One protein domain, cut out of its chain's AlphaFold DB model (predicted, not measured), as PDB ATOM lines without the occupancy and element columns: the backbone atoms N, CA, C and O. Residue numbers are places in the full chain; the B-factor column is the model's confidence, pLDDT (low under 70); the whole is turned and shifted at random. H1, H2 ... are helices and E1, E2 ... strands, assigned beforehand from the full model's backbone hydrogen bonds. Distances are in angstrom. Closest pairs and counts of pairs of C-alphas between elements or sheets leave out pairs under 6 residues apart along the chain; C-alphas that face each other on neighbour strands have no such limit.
ATOM      1  N   ARG A  37     165.792 202.959 254.108       84.62
ATOM      2  CA  ARG A  37     165.797 201.957 253.045       84.62
ATOM      3  C   ARG A  37     166.223 202.611 251.745       84.62
ATOM      4  O   ARG A  37     165.631 203.610 251.333       84.62
ATOM      5  N   ARG A  38     167.218 202.035 251.083       85.06
ATOM      6  CA  ARG A  38     167.647 202.427 249.745       85.06
ATOM      7  C   ARG A  38     167.354 201.285 248.781       85.06
ATOM      8  O   ARG A  38     167.935 200.207 248.878       85.06
ATOM      9  N   ASN A  39     166.435 201.541 247.859       86.94
ATOM     10  CA  ASN A  39     166.078 200.605 246.802       86.94
ATOM     11  C   ASN A  39     166.998 200.839 245.599       86.94
ATOM     12  O   ASN A  39     167.177 201.987 245.191       86.94
ATOM     13  N   HIS A  40     167.564 199.767 245.054       87.38
ATOM     14  CA  HIS A  40     168.264 199.799 243.771       87.38
ATOM     15  C   HIS A  40     167.304 199.472 242.623       87.38
ATOM     16  O   HIS A  40     166.163 199.061 242.862       87.38
ATOM     17  N   ASP A  41     167.779 199.668 241.393       87.81
ATOM     18  CA  ASP A  41     167.020 199.390 240.176       87.81
ATOM     19  C   ASP A  41     166.474 197.958 240.177       87.81
ATOM     20  O   ASP A  41     167.153 197.002 240.574       87.81
ATOM     21  N   SER A  42     165.218 197.827 239.752       89.75
ATOM     22  CA  SER A  42     164.568 196.536 239.600       89.75
ATOM     23  C   SER A  42     164.771 195.978 238.198       89.75
ATOM     24  O   SER A  42     164.824 196.699 237.203       89.75
ATOM     25  N   VAL A  43     164.852 194.656 238.128       90.44
ATOM     26  CA  VAL A  43     165.043 193.899 236.898       90.44
ATOM     27  C   VAL A  43     163.897 192.913 236.745       90.44
ATOM     28  O   VAL A  43     163.532 192.228 237.700       90.44
ATOM     29  N   ALA A  44     163.342 192.829 235.537       90.06
ATOM     30  CA  ALA A  44     162.314 191.855 235.211       90.06
ATOM     31  C   ALA A  44     162.925 190.476 234.925       90.06
ATOM     32  O   ALA A  44     163.878 190.360 234.155       90.06
ATOM     33  N   CYS A  45     162.342 189.425 235.496       86.25
ATOM     34  CA  CYS A  45     162.649 188.048 235.147       86.25
ATOM     35  C   CYS A  45     161.430 187.144 235.306       86.25
ATOM     36  O   CYS A  45     160.862 187.034 236.389       86.25
ATOM     37  N   GLY A  46     161.022 186.488 234.217       83.12
ATOM     38  CA  GLY A  46     159.937 185.502 234.242       83.12
ATOM     39  C   GLY A  46     158.594 186.029 234.773       83.12
ATOM     40  O   GLY A  46     157.877 185.275 235.421       83.12
ATOM     41  N   GLY A  47     158.264 187.308 234.541       85.12
ATOM     42  CA  GLY A  47     157.048 187.950 235.073       85.12
ATOM     43  C   GLY A  47     157.152 188.400 236.536       85.12
ATOM     44  O   GLY A  47     156.142 188.697 237.171       85.12
ATOM     45  N   GLN A  48     158.366 188.432 237.089       87.88
ATOM     46  CA  GLN A  48     158.669 188.979 238.409       87.88
ATOM     47  C   GLN A  48     159.609 190.171 238.283       87.88
ATOM     48  O   GLN A  48     160.412 190.241 237.355       87.88
ATOM     49  N   LEU A  49     159.547 191.079 239.249       91.00
ATOM     50  CA  LEU A  49     160.523 192.145 239.423       91.00
ATOM     51  C   LEU A  49     161.413 191.809 240.610       91.00
ATOM     52  O   LEU A  49     160.920 191.463 241.681       91.00
ATOM     53  N   VAL A  50     162.721 191.933 240.428       90.94
ATOM     54  CA  VAL A  50     163.733 191.625 241.441       90.94
ATOM     55  C   VAL A  50     164.583 192.859 241.674       90.94
ATOM     56  O   VAL A  50     164.941 193.540 240.717       90.94
ATOM     57  N   ARG A  51     164.931 193.153 242.925       91.50
ATOM     58  CA  ARG A  51     165.845 194.252 243.263       91.50
ATOM     59  C   ARG A  51     166.722 193.910 244.454       91.50
ATOM     60  O   ARG A  51     166.370 193.081 245.293       91.50
ATOM     61  N   VAL A  52     167.832 194.625 244.561       89.88
ATOM     62  CA  VAL A  52     168.655 194.647 245.769       89.88
ATOM     63  C   VAL A  52     168.223 195.834 246.631       89.88
ATOM     64  O   VAL A  52     168.026 196.943 246.132       89.88
ATOM     65  N   VAL A  53     168.072 195.605 247.930       89.56
ATOM     66  CA  VAL A  53     167.724 196.639 248.906       89.56
ATOM     67  C   VAL A  53     168.829 196.747 249.942       89.56
ATOM     68  O   VAL A  53     169.277 195.742 250.489       89.56
ATOM     69  N   GLN A  54     169.246 197.982 250.213       87.25
ATOM     70  CA  GLN A  54     170.130 198.322 251.318       87.25
ATOM     71  C   GLN A  54     169.292 198.889 252.469       87.25
ATOM     72  O   GLN A  54     168.592 199.894 252.320       87.25
ATOM     73  N   MET A  55     169.390 198.255 253.628       83.38
ATOM     74  CA  MET A  55     168.866 198.736 254.898       83.38
ATOM     75  C   MET A  55     169.996 199.419 255.660       83.38
ATOM     76  O   MET A  55     170.994 198.786 256.002       83.38
ATOM     77  N   ILE A  56     169.832 200.711 255.916       79.62
ATOM     78  CA  ILE A  56     170.757 201.545 256.680       79.62
ATOM     79  C   ILE A  56     170.131 201.744 258.056       79.62
ATOM     80  O   ILE A  56     169.137 202.463 258.209       79.62
ATOM     81  N   LEU A  57     170.680 201.061 259.052       73.50
ATOM     82  CA  LEU A  57     170.205 201.157 260.423       73.50
ATOM     83  C   LEU A  57     170.769 202.419 261.110       73.50
ATOM     84  O   LEU A  57     171.816 202.934 260.707       73.50
ATOM     85  N   PRO A  58     170.069 202.967 262.119       68.62
ATOM     86  CA  PRO A  58     170.544 204.117 262.883       68.62
ATOM     87  C   PRO A  58     171.938 203.913 263.474       68.62
ATOM     88  O   PRO A  58     172.313 202.794 263.801       68.62
ATOM     89  N   MET A  59     172.673 205.002 263.725       65.56
ATOM     90  CA  MET A  59     174.005 204.925 264.350       65.56
ATOM     91  C   MET A  59     174.007 204.290 265.751       65.56
ATOM     92  O   MET A  59     175.053 203.825 266.195       65.56
ATOM     93  N   ASP A  60     172.854 204.248 266.422       67.88
ATOM     94  CA  ASP A  60     172.680 203.584 267.719       67.88
ATOM     95  C   ASP A  60     172.566 202.048 267.599       67.88
ATOM     96  O   ASP A  60     172.549 201.344 268.611       67.88
ATOM     97  N   SER A  61     172.481 201.507 266.378       61.34
ATOM     98  CA  SER A  61     172.473 200.067 266.109       61.34
ATOM     99  C   SER A  61     173.878 199.460 266.190       61.34
ATOM    100  O   SER A  61     174.894 200.143 266.044       61.34
ATOM    101  N   LEU A  62     173.953 198.146 266.429       59.78
ATOM    102  CA  LEU A  62     175.231 197.437 266.518       59.78
ATOM    103  C   LEU A  62     176.035 197.602 265.213       59.78
ATOM    104  O   LEU A  62     175.450 197.517 264.134       59.78
ATOM    105  N   PRO A  63     177.378 197.744 265.260       58.41
ATOM    106  CA  PRO A  63     178.202 197.914 264.060       58.41
ATOM    107  C   PRO A  63     178.025 196.825 262.996       58.41
ATOM    108  O   PRO A  63     178.192 197.083 261.808       58.41
ATOM    109  N   SER A  64     177.679 195.607 263.422       55.59
ATOM    110  CA  SER A  64     177.386 194.461 262.555       55.59
ATOM    111  C   SER A  64     176.041 194.546 261.827       55.59
ATOM    112  O   SER A  64     175.791 193.734 260.942       55.59
ATOM    113  N   GLU A  65     175.182 195.486 262.213       55.22
ATOM    114  CA  GLU A  65     173.820 195.669 261.708       55.22
ATOM    115  C   GLU A  65     173.660 196.992 260.943       55.22
ATOM    116  O   GLU A  65     172.676 197.163 260.237       55.22
ATOM    117  N   LEU A  66     174.627 197.917 261.025       58.69
ATOM    118  CA  LEU A  66     174.518 199.272 260.461       58.69
ATOM    119  C   LEU A  66     174.152 199.305 258.969       58.69
ATOM    120  O   LEU A  66     173.431 200.205 258.544       58.69
ATOM    121  N   GLU A  67     174.608 198.324 258.188       65.25
ATOM    122  CA  GLU A  67     174.230 198.174 256.786       65.25
ATOM    123  C   GLU A  67     173.992 196.703 256.457       65.25
ATOM    124  O   GLU A  67     174.917 195.886 256.475       65.25
ATOM    125  N   THR A  68     172.745 196.367 256.137       81.88
ATOM    126  CA  THR A  68     172.393 195.040 255.632       81.88
ATOM    127  C   THR A  68     171.804 195.150 254.239       81.88
ATOM    128  O   THR A  68     171.158 196.130 253.878       81.88
ATOM    129  N   TRP A  69     172.090 194.148 253.429       86.50
ATOM    130  CA  TRP A  69     171.682 194.052 252.046       86.50
ATOM    131  C   TRP A  69     170.917 192.751 251.871       86.50
ATOM    132  O   TRP A  69     171.341 191.701 252.364       86.50
ATOM    133  N   HIS A  70     169.803 192.826 251.159       87.50
ATOM    134  CA  HIS A  70     168.955 191.678 250.884       87.50
ATOM    135  C   HIS A  70     168.298 191.827 249.512       87.50
ATOM    136  O   HIS A  70     168.098 192.935 249.010       87.50
ATOM    137  N   VAL A  71     167.985 190.700 248.881       88.88
ATOM    138  CA  VAL A  71     167.228 190.678 247.621       88.88
ATOM    139  C   VAL A  71     165.733 190.607 247.904       88.88
ATOM    140  O   VAL A  71     165.294 189.832 248.758       88.88
ATOM    141  N   GLU A  72     164.953 191.383 247.164       91.75
ATOM    142  CA  GLU A  72     163.497 191.316 247.170       91.75
ATOM    143  C   GLU A  72     162.966 190.978 245.786       91.75
ATOM    144  O   GLU A  72     163.544 191.390 244.777       91.75
ATOM    145  N   ALA A  73     161.842 190.272 245.754       91.06
ATOM    146  CA  ALA A  73     161.114 189.982 244.536       91.06
ATOM    147  C   ALA A  73     159.620 190.254 244.721       91.06
ATOM    148  O   ALA A  73     159.053 190.004 245.785       91.06
ATOM    149  N   THR A  74     158.970 190.706 243.659       92.50
ATOM    150  CA  THR A  74     157.513 190.838 243.572       92.50
ATOM    151  C   THR A  74     157.020 190.335 242.219       92.50
ATOM    152  O   THR A  74     157.817 190.136 241.298       92.50
ATOM    153  N   SER A  75     155.721 190.081 242.104       88.69
ATOM    154  CA  SER A  75     155.101 189.786 240.811       88.69
ATOM    155  C   SER A  75     154.953 191.079 240.010       88.69
ATOM    156  O   SER A  75     154.752 192.150 240.573       88.69
ATOM    157  N   GLU A  76     155.067 191.014 238.688       82.25
ATOM    158  CA  GLU A  76     154.892 192.206 237.859       82.25
ATOM    159  C   GLU A  76     153.460 192.761 237.988       82.25
ATOM    160  O   GLU A  76     152.481 192.043 237.786       82.25
ATOM    161  N   GLY A  77     153.342 194.046 238.342       81.00
ATOM    162  CA  GLY A  77     152.057 194.707 238.604       81.00
ATOM    163  C   GLY A  77     151.562 194.603 240.050       81.00
ATOM    164  O   GLY A  77     150.481 195.112 240.341       81.00
ATOM    165  N   ASP A  78     152.339 193.974 240.931       86.00
ATOM    166  CA  ASP A  78     152.115 193.962 242.372       86.00
ATOM    167  C   ASP A  78     153.046 194.971 243.072       86.00
ATOM    168  O   ASP A  78     154.179 195.208 242.641       86.00
ATOM    169  N   ASP A  79     152.550 195.584 244.143       84.06
ATOM    170  CA  ASP A  79     153.293 196.549 244.960       84.06
ATOM    171  C   ASP A  79     153.890 195.896 246.220       84.06
ATOM    172  O   ASP A  79     154.728 196.504 246.899       84.06
ATOM    173  N   ASP A  80     153.515 194.648 246.519       88.94
ATOM    174  CA  ASP A  80     154.002 193.909 247.680       88.94
ATOM    175  C   ASP A  80     155.350 193.231 247.383       88.94
ATOM    176  O   ASP A  80     155.456 192.214 246.693       88.94
ATOM    177  N   TRP A  81     156.428 193.823 247.905       90.00
ATOM    178  CA  TRP A  81     157.793 193.308 247.771       90.00
ATOM    179  C   TRP A  81     158.150 192.357 248.909       90.00
ATOM    180  O   TRP A  81     158.146 192.746 250.078       90.00
ATOM    181  N   GLU A  82     158.557 191.140 248.556       88.75
ATOM    182  CA  GLU A  82     158.917 190.100 249.516       88.75
ATOM    183  C   GLU A  82     160.423 189.845 249.516       88.75
ATOM    184  O   GLU A  82     161.067 189.788 248.467       88.75
ATOM    185  N   VAL A  83     160.994 189.642 250.704       87.25
ATOM    186  CA  VAL A  83     162.380 189.186 250.848       87.25
ATOM    187  C   VAL A  83     162.484 187.761 250.305       87.25
ATOM    188  O   VAL A  83     161.757 186.869 250.735       87.25
ATOM    189  N   VAL A  84     163.408 187.543 249.369       86.00
ATOM    190  CA  VAL A  84     163.587 186.248 248.696       86.00
ATOM    191  C   VAL A  84     163.979 185.154 249.697       86.00
ATOM    192  O   VAL A  84     164.807 185.376 250.585       86.00
ATOM    193  N   ALA A  85     163.409 183.954 249.547       63.84
ATOM    194  CA  ALA A  85     163.738 182.803 250.386       63.84
ATOM    195  C   ALA A  85     165.227 182.418 250.249       63.84
ATOM    196  O   ALA A  85     165.799 182.469 249.160       63.84
ATOM    197  N   ASN A  86     165.859 182.019 251.360       66.19
ATOM    198  CA  ASN A  86     167.308 181.766 251.467       66.19
ATOM    199  C   ASN A  86     168.201 183.001 251.242       66.19
ATOM    200  O   ASN A  86     169.349 182.867 250.818       66.19
ATOM    201  N   ASN A  87     167.702 184.202 251.548       65.69
ATOM    202  CA  ASN A  87     168.536 185.399 251.547       65.69
ATOM    203  C   ASN A  87     169.704 185.242 252.523       65.69
ATOM    204  O   ASN A  87     169.505 185.088 253.729       65.69
ATOM    205  N   ALA A  88     170.927 185.318 252.007       64.94
ATOM    206  CA  ALA A  88     172.065 185.593 252.862       64.94
ATOM    207  C   ALA A  88     171.930 187.042 253.339       64.94
ATOM    208  O   ALA A  88     171.758 187.941 252.520       64.94
ATOM    209  N   THR A  89     172.018 187.296 254.644       74.50
ATOM    210  CA  THR A  89     172.167 188.674 255.122       74.50
ATOM    211  C   THR A  89     173.551 189.162 254.709       74.50
ATOM    212  O   THR A  89     174.577 188.704 255.227       74.50
ATOM    213  N   LEU A  90     173.589 190.061 253.730       82.81
ATOM    214  CA  LEU A  90     174.823 190.592 253.171       82.81
ATOM    215  C   LEU A  90     175.175 191.900 253.877       82.81
ATOM    216  O   LEU A  90     174.306 192.710 254.166       82.81
ATOM    217  N   VAL A  91     176.455 192.130 254.151       85.31
ATOM    218  CA  VAL A  91     176.941 193.426 254.662       85.31
ATOM    219  C   VAL A  91     177.273 194.388 253.525       85.31
ATOM    220  O   VAL A  91     177.331 195.596 253.715       85.31
ATOM    221  N   ARG A  92     177.520 193.851 252.326       86.25
ATOM    222  CA  ARG A  92     177.784 194.605 251.095       86.25
ATOM    223  C   ARG A  92     177.246 193.820 249.909       86.25
ATOM    224  O   ARG A  92     177.422 192.601 249.882       86.25
ATOM    225  N   ALA A  93     176.689 194.508 248.920       89.19
ATOM    226  CA  ALA A  93     176.292 193.913 247.649       89.19
ATOM    227  C   ALA A  93     176.609 194.837 246.463       89.19
ATOM    228  O   ALA A  93     176.836 196.037 246.634       89.19
ATOM    229  N   THR A  94     176.676 194.262 245.265       90.81
ATOM    230  CA  THR A  94     176.668 194.989 243.993       90.81
ATOM    231  C   THR A  94     175.239 195.162 243.495       90.81
ATOM    232  O   THR A  94     174.302 194.551 244.007       90.81
ATOM    233  N   GLU A  95     175.086 195.963 242.447       89.25
ATOM    234  CA  GLU A  95     173.838 196.023 241.691       89.25
ATOM    235  C   GLU A  95     173.568 194.702 240.957       89.25
ATOM    236  O   GLU A  95     174.469 193.870 240.771       89.25
ATOM    237  N   LEU A  96     172.306 194.520 240.560       92.25
ATOM    238  CA  LEU A  96     171.885 193.394 239.738       92.25
ATOM    239  C   LEU A  96     172.481 193.512 238.331       92.25
ATOM    240  O   LEU A  96     172.536 194.585 237.739       92.25
ATOM    241  N   THR A  97     172.906 192.380 237.790       92.06
ATOM    242  CA  THR A  97     173.462 192.223 236.450       92.06
ATOM    243  C   THR A  97     172.622 191.214 235.686       92.06
ATOM    244  O   THR A  97     172.312 190.142 236.202       92.06
ATOM    245  N   ILE A  98     172.268 191.549 234.448       91.44
ATOM    246  CA  ILE A  98     171.477 190.686 233.571       91.44
ATOM    247  C   ILE A  98     172.428 189.952 232.633       91.44
ATOM    248  O   ILE A  98     173.192 190.579 231.898       91.44
ATOM    249  N   ALA A  99     172.385 188.627 232.668       89.94
ATOM    250  CA  ALA A  99     173.089 187.777 231.726       89.94
ATOM    251  C   ALA A  99     172.300 187.657 230.403       89.94
ATOM    252  O   ALA A  99     171.078 187.829 230.394       89.94
ATOM    253  N   PRO A 100     172.953 187.344 229.267       87.69
ATOM    254  CA  PRO A 100     172.274 187.217 227.972       87.69
ATOM    255  C   PRO A 100     171.202 186.124 227.912       87.69
ATOM    256  O   PRO A 100     170.317 186.177 227.064       87.69
ATOM    257  N   ASP A 101     171.283 185.133 228.797       85.06
ATOM    258  CA  ASP A 101     170.279 184.080 228.971       85.06
ATOM    259  C   ASP A 101     169.059 184.537 229.798       85.06
ATOM    260  O   ASP A 101     168.137 183.754 230.019       85.06
ATOM    261  N   GLY A 102     169.033 185.800 230.240       84.50
ATOM    262  CA  GLY A 102     167.997 186.363 231.104       84.50
ATOM    263  C   GLY A 102     168.202 186.063 232.589       84.50
ATOM    264  O   GLY A 102     167.372 186.467 233.404       84.50
ATOM    265  N   GLY A 103     169.289 185.382 232.966       88.81
ATOM    266  CA  GLY A 103     169.631 185.150 234.363       88.81
ATOM    267  C   GLY A 103     169.970 186.457 235.082       88.81
ATOM    268  O   GLY A 103     170.660 187.320 234.534       88.81
ATOM    269  N   ILE A 104     169.518 186.598 236.329       92.50
ATOM    270  CA  ILE A 104     169.858 187.740 237.185       92.50
ATOM    271  C   ILE A 104     170.996 187.338 238.119       92.50
ATOM    272  O   ILE A 104     170.897 186.350 238.844       92.50
ATOM    273  N   TRP A 105     172.057 188.133 238.140       93.50
ATOM    274  CA  TRP A 105     173.275 187.876 238.902       93.50
ATOM    275  C   TRP A 105     173.645 189.079 239.756       93.50
ATOM    276  O   TRP A 105     173.394 190.219 239.384       93.50
ATOM    277  N   PHE A 106     174.273 188.842 240.897       93.06
ATOM    278  CA  PHE A 106     174.846 189.897 241.729       93.06
ATOM    279  C   PHE A 106     175.958 189.320 242.600       93.06
ATOM    280  O   PHE A 106     176.101 188.104 242.727       93.06
ATOM    281  N   ALA A 107     176.763 190.181 243.208       93.00
ATOM    282  CA  ALA A 107     177.783 189.764 244.154       93.00
ATOM    283  C   ALA A 107     177.536 190.392 245.519       93.00
ATOM    284  O   ALA A 107     177.051 191.516 245.625       93.00
ATOM    285  N   GLY A 108     177.911 189.683 246.575       90.75
ATOM    286  CA  GLY A 108     177.810 190.194 247.931       90.75
ATOM    287  C   GLY A 108     178.798 189.550 248.882       90.75
ATOM    288  O   GLY A 108     179.365 188.499 248.600       90.75
ATOM    289  N   ALA A 109     179.015 190.199 250.017       88.38
ATOM    290  CA  ALA A 109     179.791 189.659 251.124       88.38
ATOM    291  C   ALA A 109     178.879 189.548 252.346       88.38
ATOM    292  O   ALA A 109     178.198 190.519 252.684       88.38
ATOM    293  N   SER A 110     178.859 188.392 253.007       81.38
ATOM    294  CA  SER A 110     178.105 188.205 254.249       81.38
ATOM    295  C   SER A 110     178.901 188.660 255.471       81.38
ATOM    296  O   SER A 110     180.127 188.814 255.436       81.38
ATOM    297  N   SER A 111     178.193 188.857 256.583       69.75
ATOM    298  CA  SER A 111     178.836 189.098 257.874       69.75
ATOM    299  C   SER A 111     179.723 187.905 258.251       69.75
ATOM    300  O   SER A 111     179.287 186.757 258.217       69.75
ATOM    301  N   GLY A 112     180.990 188.172 258.572       64.12
ATOM    302  CA  GLY A 112     181.977 187.146 258.932       64.12
ATOM    303  C   GLY A 112     182.812 186.602 257.770       64.12
ATOM    304  O   GLY A 112     183.886 186.058 258.022       64.12
ATOM    305  N   MET A 113     182.411 186.817 256.513       66.06
ATOM    306  CA  MET A 113     183.218 186.445 255.348       66.06
ATOM    307  C   MET A 113     183.997 187.655 254.822       66.06
ATOM    308  O   MET A 113     183.441 188.703 254.496       66.06
ATOM    309  N   ARG A 114     185.328 187.523 254.732       70.00
ATOM    310  CA  ARG A 114     186.184 188.550 254.103       70.00
ATOM    311  C   ARG A 114     186.137 188.504 252.574       70.00
ATOM    312  O   ARG A 114     186.700 189.395 251.939       70.00
ATOM    313  N   ALA A 115     185.488 187.493 252.007       85.19
ATOM    314  CA  ALA A 115     185.381 187.276 250.577       85.19
ATOM    315  C   ALA A 115     184.022 187.727 250.026       85.19
ATOM    316  O   ALA A 115     183.008 187.746 250.722       85.19
ATOM    317  N   TRP A 116     184.032 188.099 248.751       91.25
ATOM    318  CA  TRP A 116     182.849 188.344 247.943       91.25
ATOM    319  C   TRP A 116     182.411 187.046 247.280       91.25
ATOM    320  O   TRP A 116     183.237 186.310 246.758       91.25
ATOM    321  N   THR A 117     181.115 186.786 247.251       91.25
ATOM    322  CA  THR A 117     180.523 185.622 246.591       91.25
ATOM    323  C   THR A 117     179.598 186.099 245.484       91.25
ATOM    324  O   THR A 117     178.928 187.122 245.636       91.25
ATOM    325  N   ILE A 118     179.575 185.377 244.364       92.38
ATOM    326  CA  ILE A 118     178.634 185.620 243.270       92.38
ATOM    327  C   ILE A 118     177.403 184.737 243.465       92.38
ATOM    328  O   ILE A 118     177.504 183.536 243.738       92.38
ATOM    329  N   TYR A 119     176.246 185.356 243.301       91.81
ATOM    330  CA  TYR A 119     174.935 184.759 243.442       91.81
ATOM    331  C   TYR A 119     174.162 184.924 242.132       91.81
ATOM    332  O   TYR A 119     174.295 185.937 241.443       91.81
ATOM    333  N   ALA A 120     173.334 183.937 241.817       91.62
ATOM    334  CA  ALA A 120     172.333 184.017 240.763       91.62
ATOM    335  C   ALA A 120     170.942 183.927 241.394       91.62
ATOM    336  O   ALA A 120     170.748 183.198 242.366       91.62
ATOM    337  N   PHE A 121     169.977 184.657 240.859       90.50
ATOM    338  CA  PHE A 121     168.577 184.533 241.233       90.50
ATOM    339  C   PHE A 121     167.870 183.620 240.230       90.50
ATOM    340  O   PHE A 121     167.868 183.890 239.028       90.50
ATOM    341  N   ASP A 122     167.281 182.534 240.730       89.00
ATOM    342  CA  ASP A 122     166.436 181.645 239.939       89.00
ATOM    343  C   ASP A 122     164.986 182.131 239.992       89.00
ATOM    344  O   ASP A 122     164.305 182.059 241.019       89.00
ATOM    345  N   CYS A 123     164.512 182.601 238.845       84.19
ATOM    346  CA  CYS A 123     163.187 183.188 238.689       84.19
ATOM    347  C   CYS A 123     162.061 182.152 238.753       84.19
ATOM    348  O   CYS A 123     160.920 182.501 239.047       84.19
ATOM    349  N   THR A 124     162.373 180.873 238.528       84.81
ATOM    350  CA  THR A 124     161.398 179.782 238.625       84.81
ATOM    351  C   THR A 124     161.121 179.443 240.081       84.81
ATOM    352  O   THR A 124     159.971 179.275 240.482       84.81
ATOM    353  N   THR A 125     162.179 179.343 240.887       85.19
ATOM    354  CA  THR A 125     162.084 178.915 242.288       85.19
ATOM    355  C   THR A 125     162.012 180.076 243.280       85.19
ATOM    356  O   THR A 125     161.774 179.834 244.461       85.19
ATOM    357  N   ARG A 126     162.176 181.327 242.820       86.00
ATOM    358  CA  ARG A 126     162.300 182.534 243.663       86.00
ATOM    359  C   ARG A 126     163.358 182.328 244.748       86.00
ATOM    360  O   ARG A 126     163.100 182.556 245.930       86.00
ATOM    361  N   ALA A 127     164.533 181.850 244.348       86.25
ATOM    362  CA  ALA A 127     165.610 181.513 245.268       86.25
ATOM    363  C   ALA A 127     166.953 182.072 244.802       86.25
ATOM    364  O   ALA A 127     167.229 182.199 243.607       86.25
ATOM    365  N   ILE A 128     167.810 182.378 245.773       88.06
ATOM    366  CA  ILE A 128     169.195 182.768 245.525       88.06
ATOM    367  C   ILE A 128     170.060 181.507 245.493       88.06
ATOM    368  O   ILE A 128     170.073 180.721 246.440       88.06
ATOM    369  N   VAL A 129     170.810 181.336 244.410       88.88
ATOM    370  CA  VAL A 129     171.723 180.217 244.179       88.88
ATOM    371  C   VAL A 129     173.161 180.716 244.250       88.88
ATOM    372  O   VAL A 129     173.560 181.633 243.530       88.88
ATOM    373  N   VAL A 130     173.960 180.098 245.118       87.38
ATOM    374  CA  VAL A 130     175.390 180.397 245.264       87.38
ATOM    375  C   VAL A 130     176.166 179.777 244.107       87.38
ATOM    376  O   VAL A 130     176.070 178.577 243.873       87.38
ATOM    377  N   GLN A 131     176.982 180.575 243.418       85.69
ATOM    378  CA  GLN A 131     177.722 180.142 242.220       85.69
ATOM    379  C   GLN A 131     179.173 179.723 242.533       85.69
ATOM    380  O   GLN A 131     180.015 179.577 241.651       85.69
ATOM    381  N   GLY A 132     179.460 179.486 243.817       66.44
ATOM    382  CA  GLY A 132     180.531 178.594 244.271       66.44
ATOM    383  C   GLY A 132     181.954 179.150 244.286       66.44
ATOM    384  O   GLY A 132     182.880 178.382 244.527       66.44
ATOM    385  N   THR A 133     182.169 180.449 244.058       75.56
ATOM    386  CA  THR A 133     183.516 181.043 244.096       75.56
ATOM    387  C   THR A 133     183.580 182.263 245.007       75.56
ATOM    388  O   THR A 133     182.796 183.204 244.878       75.56
ATOM    389  N   GLU A 134     184.532 182.217 245.939       87.69
ATOM    390  CA  GLU A 134     184.878 183.312 246.839       87.69
ATOM    391  C   GLU A 134     186.002 184.155 246.229       87.69
ATOM    392  O   GLU A 134     187.101 183.675 245.964       87.69
ATOM    393  N   TYR A 135     185.740 185.438 246.029       88.25
ATOM    394  CA  TYR A 135     186.676 186.401 245.469       88.25
ATOM    395  C   TYR A 135     187.201 187.319 246.560       88.25
ATOM    396  O   TYR A 135     186.485 187.751 247.464       88.25
ATOM    397  N   ARG A 136     188.475 187.685 246.453       85.75
ATOM    398  CA  ARG A 136     189.144 188.474 247.489       85.75
ATOM    399  C   ARG A 136     188.636 189.912 247.577       85.75
ATOM    400  O   ARG A 136     188.674 190.511 248.651       85.75
ATOM    401  N   ASN A 137     188.234 190.506 246.457       87.31
ATOM    402  CA  ASN A 137     187.883 191.920 246.400       87.31
ATOM    403  C   ASN A 137     186.681 192.193 245.484       87.31
ATOM    404  O   ASN A 137     186.275 191.359 244.677       87.31
ATOM    405  N   ARG A 138     186.143 193.409 245.626       89.50
ATOM    406  CA  ARG A 138     184.990 193.899 244.865       89.50
ATOM    407  C   ARG A 138     185.276 194.018 243.362       89.50
ATOM    408  O   ARG A 138     184.419 193.699 242.551       89.50
ATOM    409  N   ALA A 139     186.476 194.456 242.987       89.44
ATOM    410  CA  ALA A 139     186.826 194.661 241.583       89.44
ATOM    411  C   ALA A 139     186.854 193.339 240.796       89.44
ATOM    412  O   ALA A 139     186.488 193.307 239.626       89.44
ATOM    413  N   ASP A 140     187.268 192.243 241.432       90.19
ATOM    414  CA  ASP A 140     187.315 190.930 240.802       90.19
ATOM    415  C   ASP A 140     185.902 190.401 240.547       90.19
ATOM    416  O   ASP A 140     185.633 189.960 239.430       90.19
ATOM    417  N   VAL A 141     184.973 190.531 241.506       92.00
ATOM    418  CA  VAL A 141     183.568 190.149 241.265       92.00
ATOM    419  C   VAL A 141     182.887 191.025 240.230       92.00
ATOM    420  O   VAL A 141     182.166 190.494 239.400       92.00
ATOM    421  N   GLU A 142     183.141 192.334 240.205       92.88
ATOM    422  CA  GLU A 142     182.568 193.216 239.178       92.88
ATOM    423  C   GLU A 142     183.069 192.844 237.777       92.88
ATOM    424  O   GLU A 142     182.289 192.825 236.826       92.88
ATOM    425  N   ARG A 143     184.343 192.449 237.633       92.00
ATOM    426  CA  ARG A 143     184.848 191.902 236.364       92.00
ATOM    427  C   ARG A 143     184.169 190.591 235.993       92.00
ATOM    428  O   ARG A 143     183.872 190.380 234.822       92.00
ATOM    429  N   GLN A 144     183.932 189.707 236.959       92.88
ATOM    430  CA  GLN A 144     183.231 188.453 236.693       92.88
ATOM    431  C   GLN A 144     181.756 188.676 236.336       92.88
ATOM    432  O   GLN A 144     181.264 188.049 235.406       92.88
ATOM    433  N   LEU A 145     181.072 189.615 236.988       93.19
ATOM    434  CA  LEU A 145     179.716 190.019 236.615       93.19
ATOM    435  C   LEU A 145     179.688 190.633 235.210       93.19
ATOM    436  O   LEU A 145     178.832 190.274 234.410       93.19
ATOM    437  N   ALA A 146     180.669 191.466 234.852       93.56
ATOM    438  CA  ALA A 146     180.796 191.987 233.490       93.56
ATOM    439  C   ALA A 146     181.018 190.867 232.456       93.56
ATOM    440  O   ALA A 146     180.480 190.926 231.353       93.56
ATOM    441  N   ARG A 147     181.770 189.816 232.803       93.31
ATOM    442  CA  ARG A 147     181.911 188.618 231.960       93.31
ATOM    443  C   ARG A 147     180.580 187.892 231.787       93.31
ATOM    444  O   ARG A 147     180.235 187.549 230.660       93.31
ATOM    445  N   VAL A 148     179.827 187.710 232.868       92.50
ATOM    446  CA  VAL A 148     178.491 187.099 232.835       92.50
ATOM    447  C   VAL A 148     177.526 187.919 231.975       92.50
ATOM    448  O   VAL A 148     176.829 187.345 231.145       92.50
ATOM    449  N   ALA A 149     177.554 189.251 232.076       92.31
ATOM    450  CA  ALA A 149     176.776 190.145 231.214       92.31
ATOM    451  C   ALA A 149     177.120 189.984 229.718       92.31
ATOM    452  O   ALA A 149     176.284 190.229 228.853       92.31
ATOM    453  N   LEU A 150     178.338 189.532 229.406       93.38
ATOM    454  CA  LEU A 150     178.796 189.202 228.052       93.38
ATOM    455  C   LEU A 150     178.561 187.728 227.667       93.38
ATOM    456  O   LEU A 150     178.995 187.303 226.598       93.38
ATOM    457  N   GLY A 151     177.910 186.931 228.521       90.25
ATOM    458  CA  GLY A 151     177.657 185.502 228.289       90.25
ATOM    459  C   GLY A 151     178.891 184.615 228.465       90.25
ATOM    460  O   GLY A 151     178.919 183.479 227.995       90.25
ATOM    461  N   LEU A 152     179.937 185.129 229.111       90.88
ATOM    462  CA  LEU A 152     181.152 184.381 229.404       90.88
ATOM    463  C   LEU A 152     181.035 183.675 230.756       90.88
ATOM    464  O   LEU A 152     180.429 184.181 231.699       90.88
ATOM    465  N   THR A 153     181.697 182.526 230.874       88.38
ATOM    466  CA  THR A 153     181.746 181.778 232.129       88.38
ATOM    467  C   THR A 153     182.597 182.489 233.183       88.38
ATOM    468  O   THR A 153     183.592 183.172 232.873       88.38
ATOM    469  N   LEU A 154     182.198 182.289 234.442       89.50
ATOM    470  CA  LEU A 154     182.952 182.703 235.619       89.50
ATOM    471  C   LEU A 154     184.336 182.048 235.621       89.50
ATOM    472  O   LEU A 154     184.483 180.865 235.309       89.50
ATOM    473  N   GLN A 155     185.349 182.824 235.984       88.06
ATOM    474  CA  GLN A 155     186.704 182.326 236.186       88.06
ATOM    475  C   GLN A 155     186.946 182.063 237.666       88.06
ATOM    476  O   GLN A 155     186.590 182.885 238.508       88.06
ATOM    477  N   SER A 156     187.603 180.946 237.983       84.81
ATOM    478  CA  SER A 156     188.013 180.689 239.362       84.81
ATOM    479  C   SER A 156     189.018 181.753 239.836       84.81
ATOM    480  O   SER A 156     189.815 182.244 239.027       84.81
ATOM    481  N   PRO A 157     189.040 182.085 241.140       82.06
ATOM    482  CA  PRO A 157     190.020 183.011 241.711       82.06
ATOM    483  C   PRO A 157     191.471 182.627 241.376       82.06
ATOM    484  O   PRO A 157     192.270 183.474 240.993       82.06
ATOM    485  N   GLU A 158     191.780 181.329 241.402       82.75
ATOM    486  CA  GLU A 158     193.091 180.761 241.050       82.75
ATOM    487  C   GLU A 158     193.496 181.079 239.599       82.75
ATOM    488  O   GLU A 158     194.656 181.382 239.301       82.75
ATOM    489  N   THR A 159     192.527 181.060 238.680       81.81
ATOM    490  CA  THR A 159     192.758 181.416 237.275       81.81
ATOM    491  C   THR A 159     193.058 182.910 237.137       81.81
ATOM    492  O   THR A 159     193.918 183.302 236.354       81.81
ATOM    493  N   ILE A 160     192.390 183.763 237.918       81.31
ATOM    494  CA  ILE A 160     192.608 185.217 237.895       81.31
ATOM    495  C   ILE A 160     194.003 185.563 238.422       81.31
ATOM    496  O   ILE A 160     194.731 186.322 237.778       81.31
ATOM    497  N   ASP A 161     194.387 184.986 239.561       80.75
ATOM    498  CA  ASP A 161     195.686 185.241 240.186       80.75
ATOM    499  C   ASP A 161     196.837 184.756 239.297       80.75
ATOM    500  O   ASP A 161     197.804 185.485 239.081       80.75
ATOM    501  N   SER A 162     196.703 183.582 238.675       78.12
ATOM    502  CA  SER A 162     197.721 183.067 237.747       78.12
ATOM    503  C   SER A 162     197.868 183.907 236.471       78.12
ATOM    504  O   SER A 162     198.992 184.138 236.021       78.12
TER     505      SER A 162
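This is residues 37 to 162 of the 172 residues of an uncharacterized protein of Planctomycetes bacterium (UniProt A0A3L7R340). What would one see first in this model? Two strongly twisted antiparallel sheets are partly face to face as a sandwich, E1 to E4 in one and E5 to E8 in the other, coming closest at E4 and E5. H1 packs on one face of the second sheet, and the short H2 only grazes that sheet, at the end of the printed part. What is the make-up? The printed part has 126 residues, with eight named strands, E1 to E8, followed by H1 and H2; the class is mixed, the first sheet is branched at E3, and the second runs E5, E6, E7, E8. How large is it? It is compact but flat, with a radius of gyration of the C-alphas of 14.7 A and spans of 44 by 39 by 20 A.

Where does the first sheet lie along the printed part? E1 is residues 37 to 39, with C-alpha 37 at (165.797, 201.957, 253.045), and E2 is residues 43 to 45. E3, residues 48 to 56, is 25.3 A long, and E4, residues 67 to 75, is 26.3 A long. Where is the second sheet? E5 is residues 90 to 93, with C-alpha 90 at (174.823, 190.592, 253.171); E6, residues 104 to 110, is 19.0 A long. E7, residues 116 to 122, is 19.5 A long, and E8, residues 127 to 135, is 21.6 A long and bends by 66 degrees at residue 132. Where are the helices? H1 is residues 138 to 149, 16.4 A long, and H2 is residues 157 to 162, 8.7 A long, with C-alpha 162 at (197.721, 183.067, 237.747).

How is the first sheet paired? E1 and E2 lie on one side of E3 and E4 on the other side, each antiparallel to E3; N 38 and O 54 of E1 and E3 are 2.8 A apart, as are N 43 and O 50 of E2 and E3. E2, E3 and E4 form a meander, each strand the antiparallel neighbour of the one before, and in the hairpin of E3 and E4 N 49 and O 74 are 2.8 A apart. How is the second sheet paired? E5 to E8 form another meander of three hairpins: N 91 and O 109 of E5 and E6 are 2.8 A apart, N 108 and O 117 of E6 and E7 2.9 A, and N 120 and O 129 of E7 and E8 2.9 A. How do the two sheets stand? The parts that face each other are 9.5 A centre to centre, their best planes 14 degrees apart, and the closest C-alphas of E4 and E5, Trp 69 and Leu 90, are 4.8 A apart. Where do the helices sit? H1 is on one face of the second sheet, making two layers, a helix on a sheet, at a height over the sheet of 8.7 A; it lies over E7 and runs along the strands at 20 degrees on the local plane, and its closest C-alphas to E6 are Val 141 and Ala 107, 6.5 A apart. H2 only grazes that sheet with its residues 157 to 160, the C-alphas of Tyr 135 and Pro 157 being the closest of E8 and H2 at 6.1 A, and in H1 and H2 every O i to N i+4 pair is within hydrogen-bond range.

How far does the whole reach? The two C-alphas farthest apart are those of Gly 77 and Ser 162, at 47.1 A. Which links are long, and is there a cut? The link from E4 to E5 is long, residues 76 to 89, and in it residues 82 to 83 pair antiparallel with residues 72 to 73 of E4. The printed part has no cut. Where is confidence low? The mean pLDDT of the printed part is 84.1, and residues 58 to 67, 85 to 88, 111 to 113 and 132 are under 70.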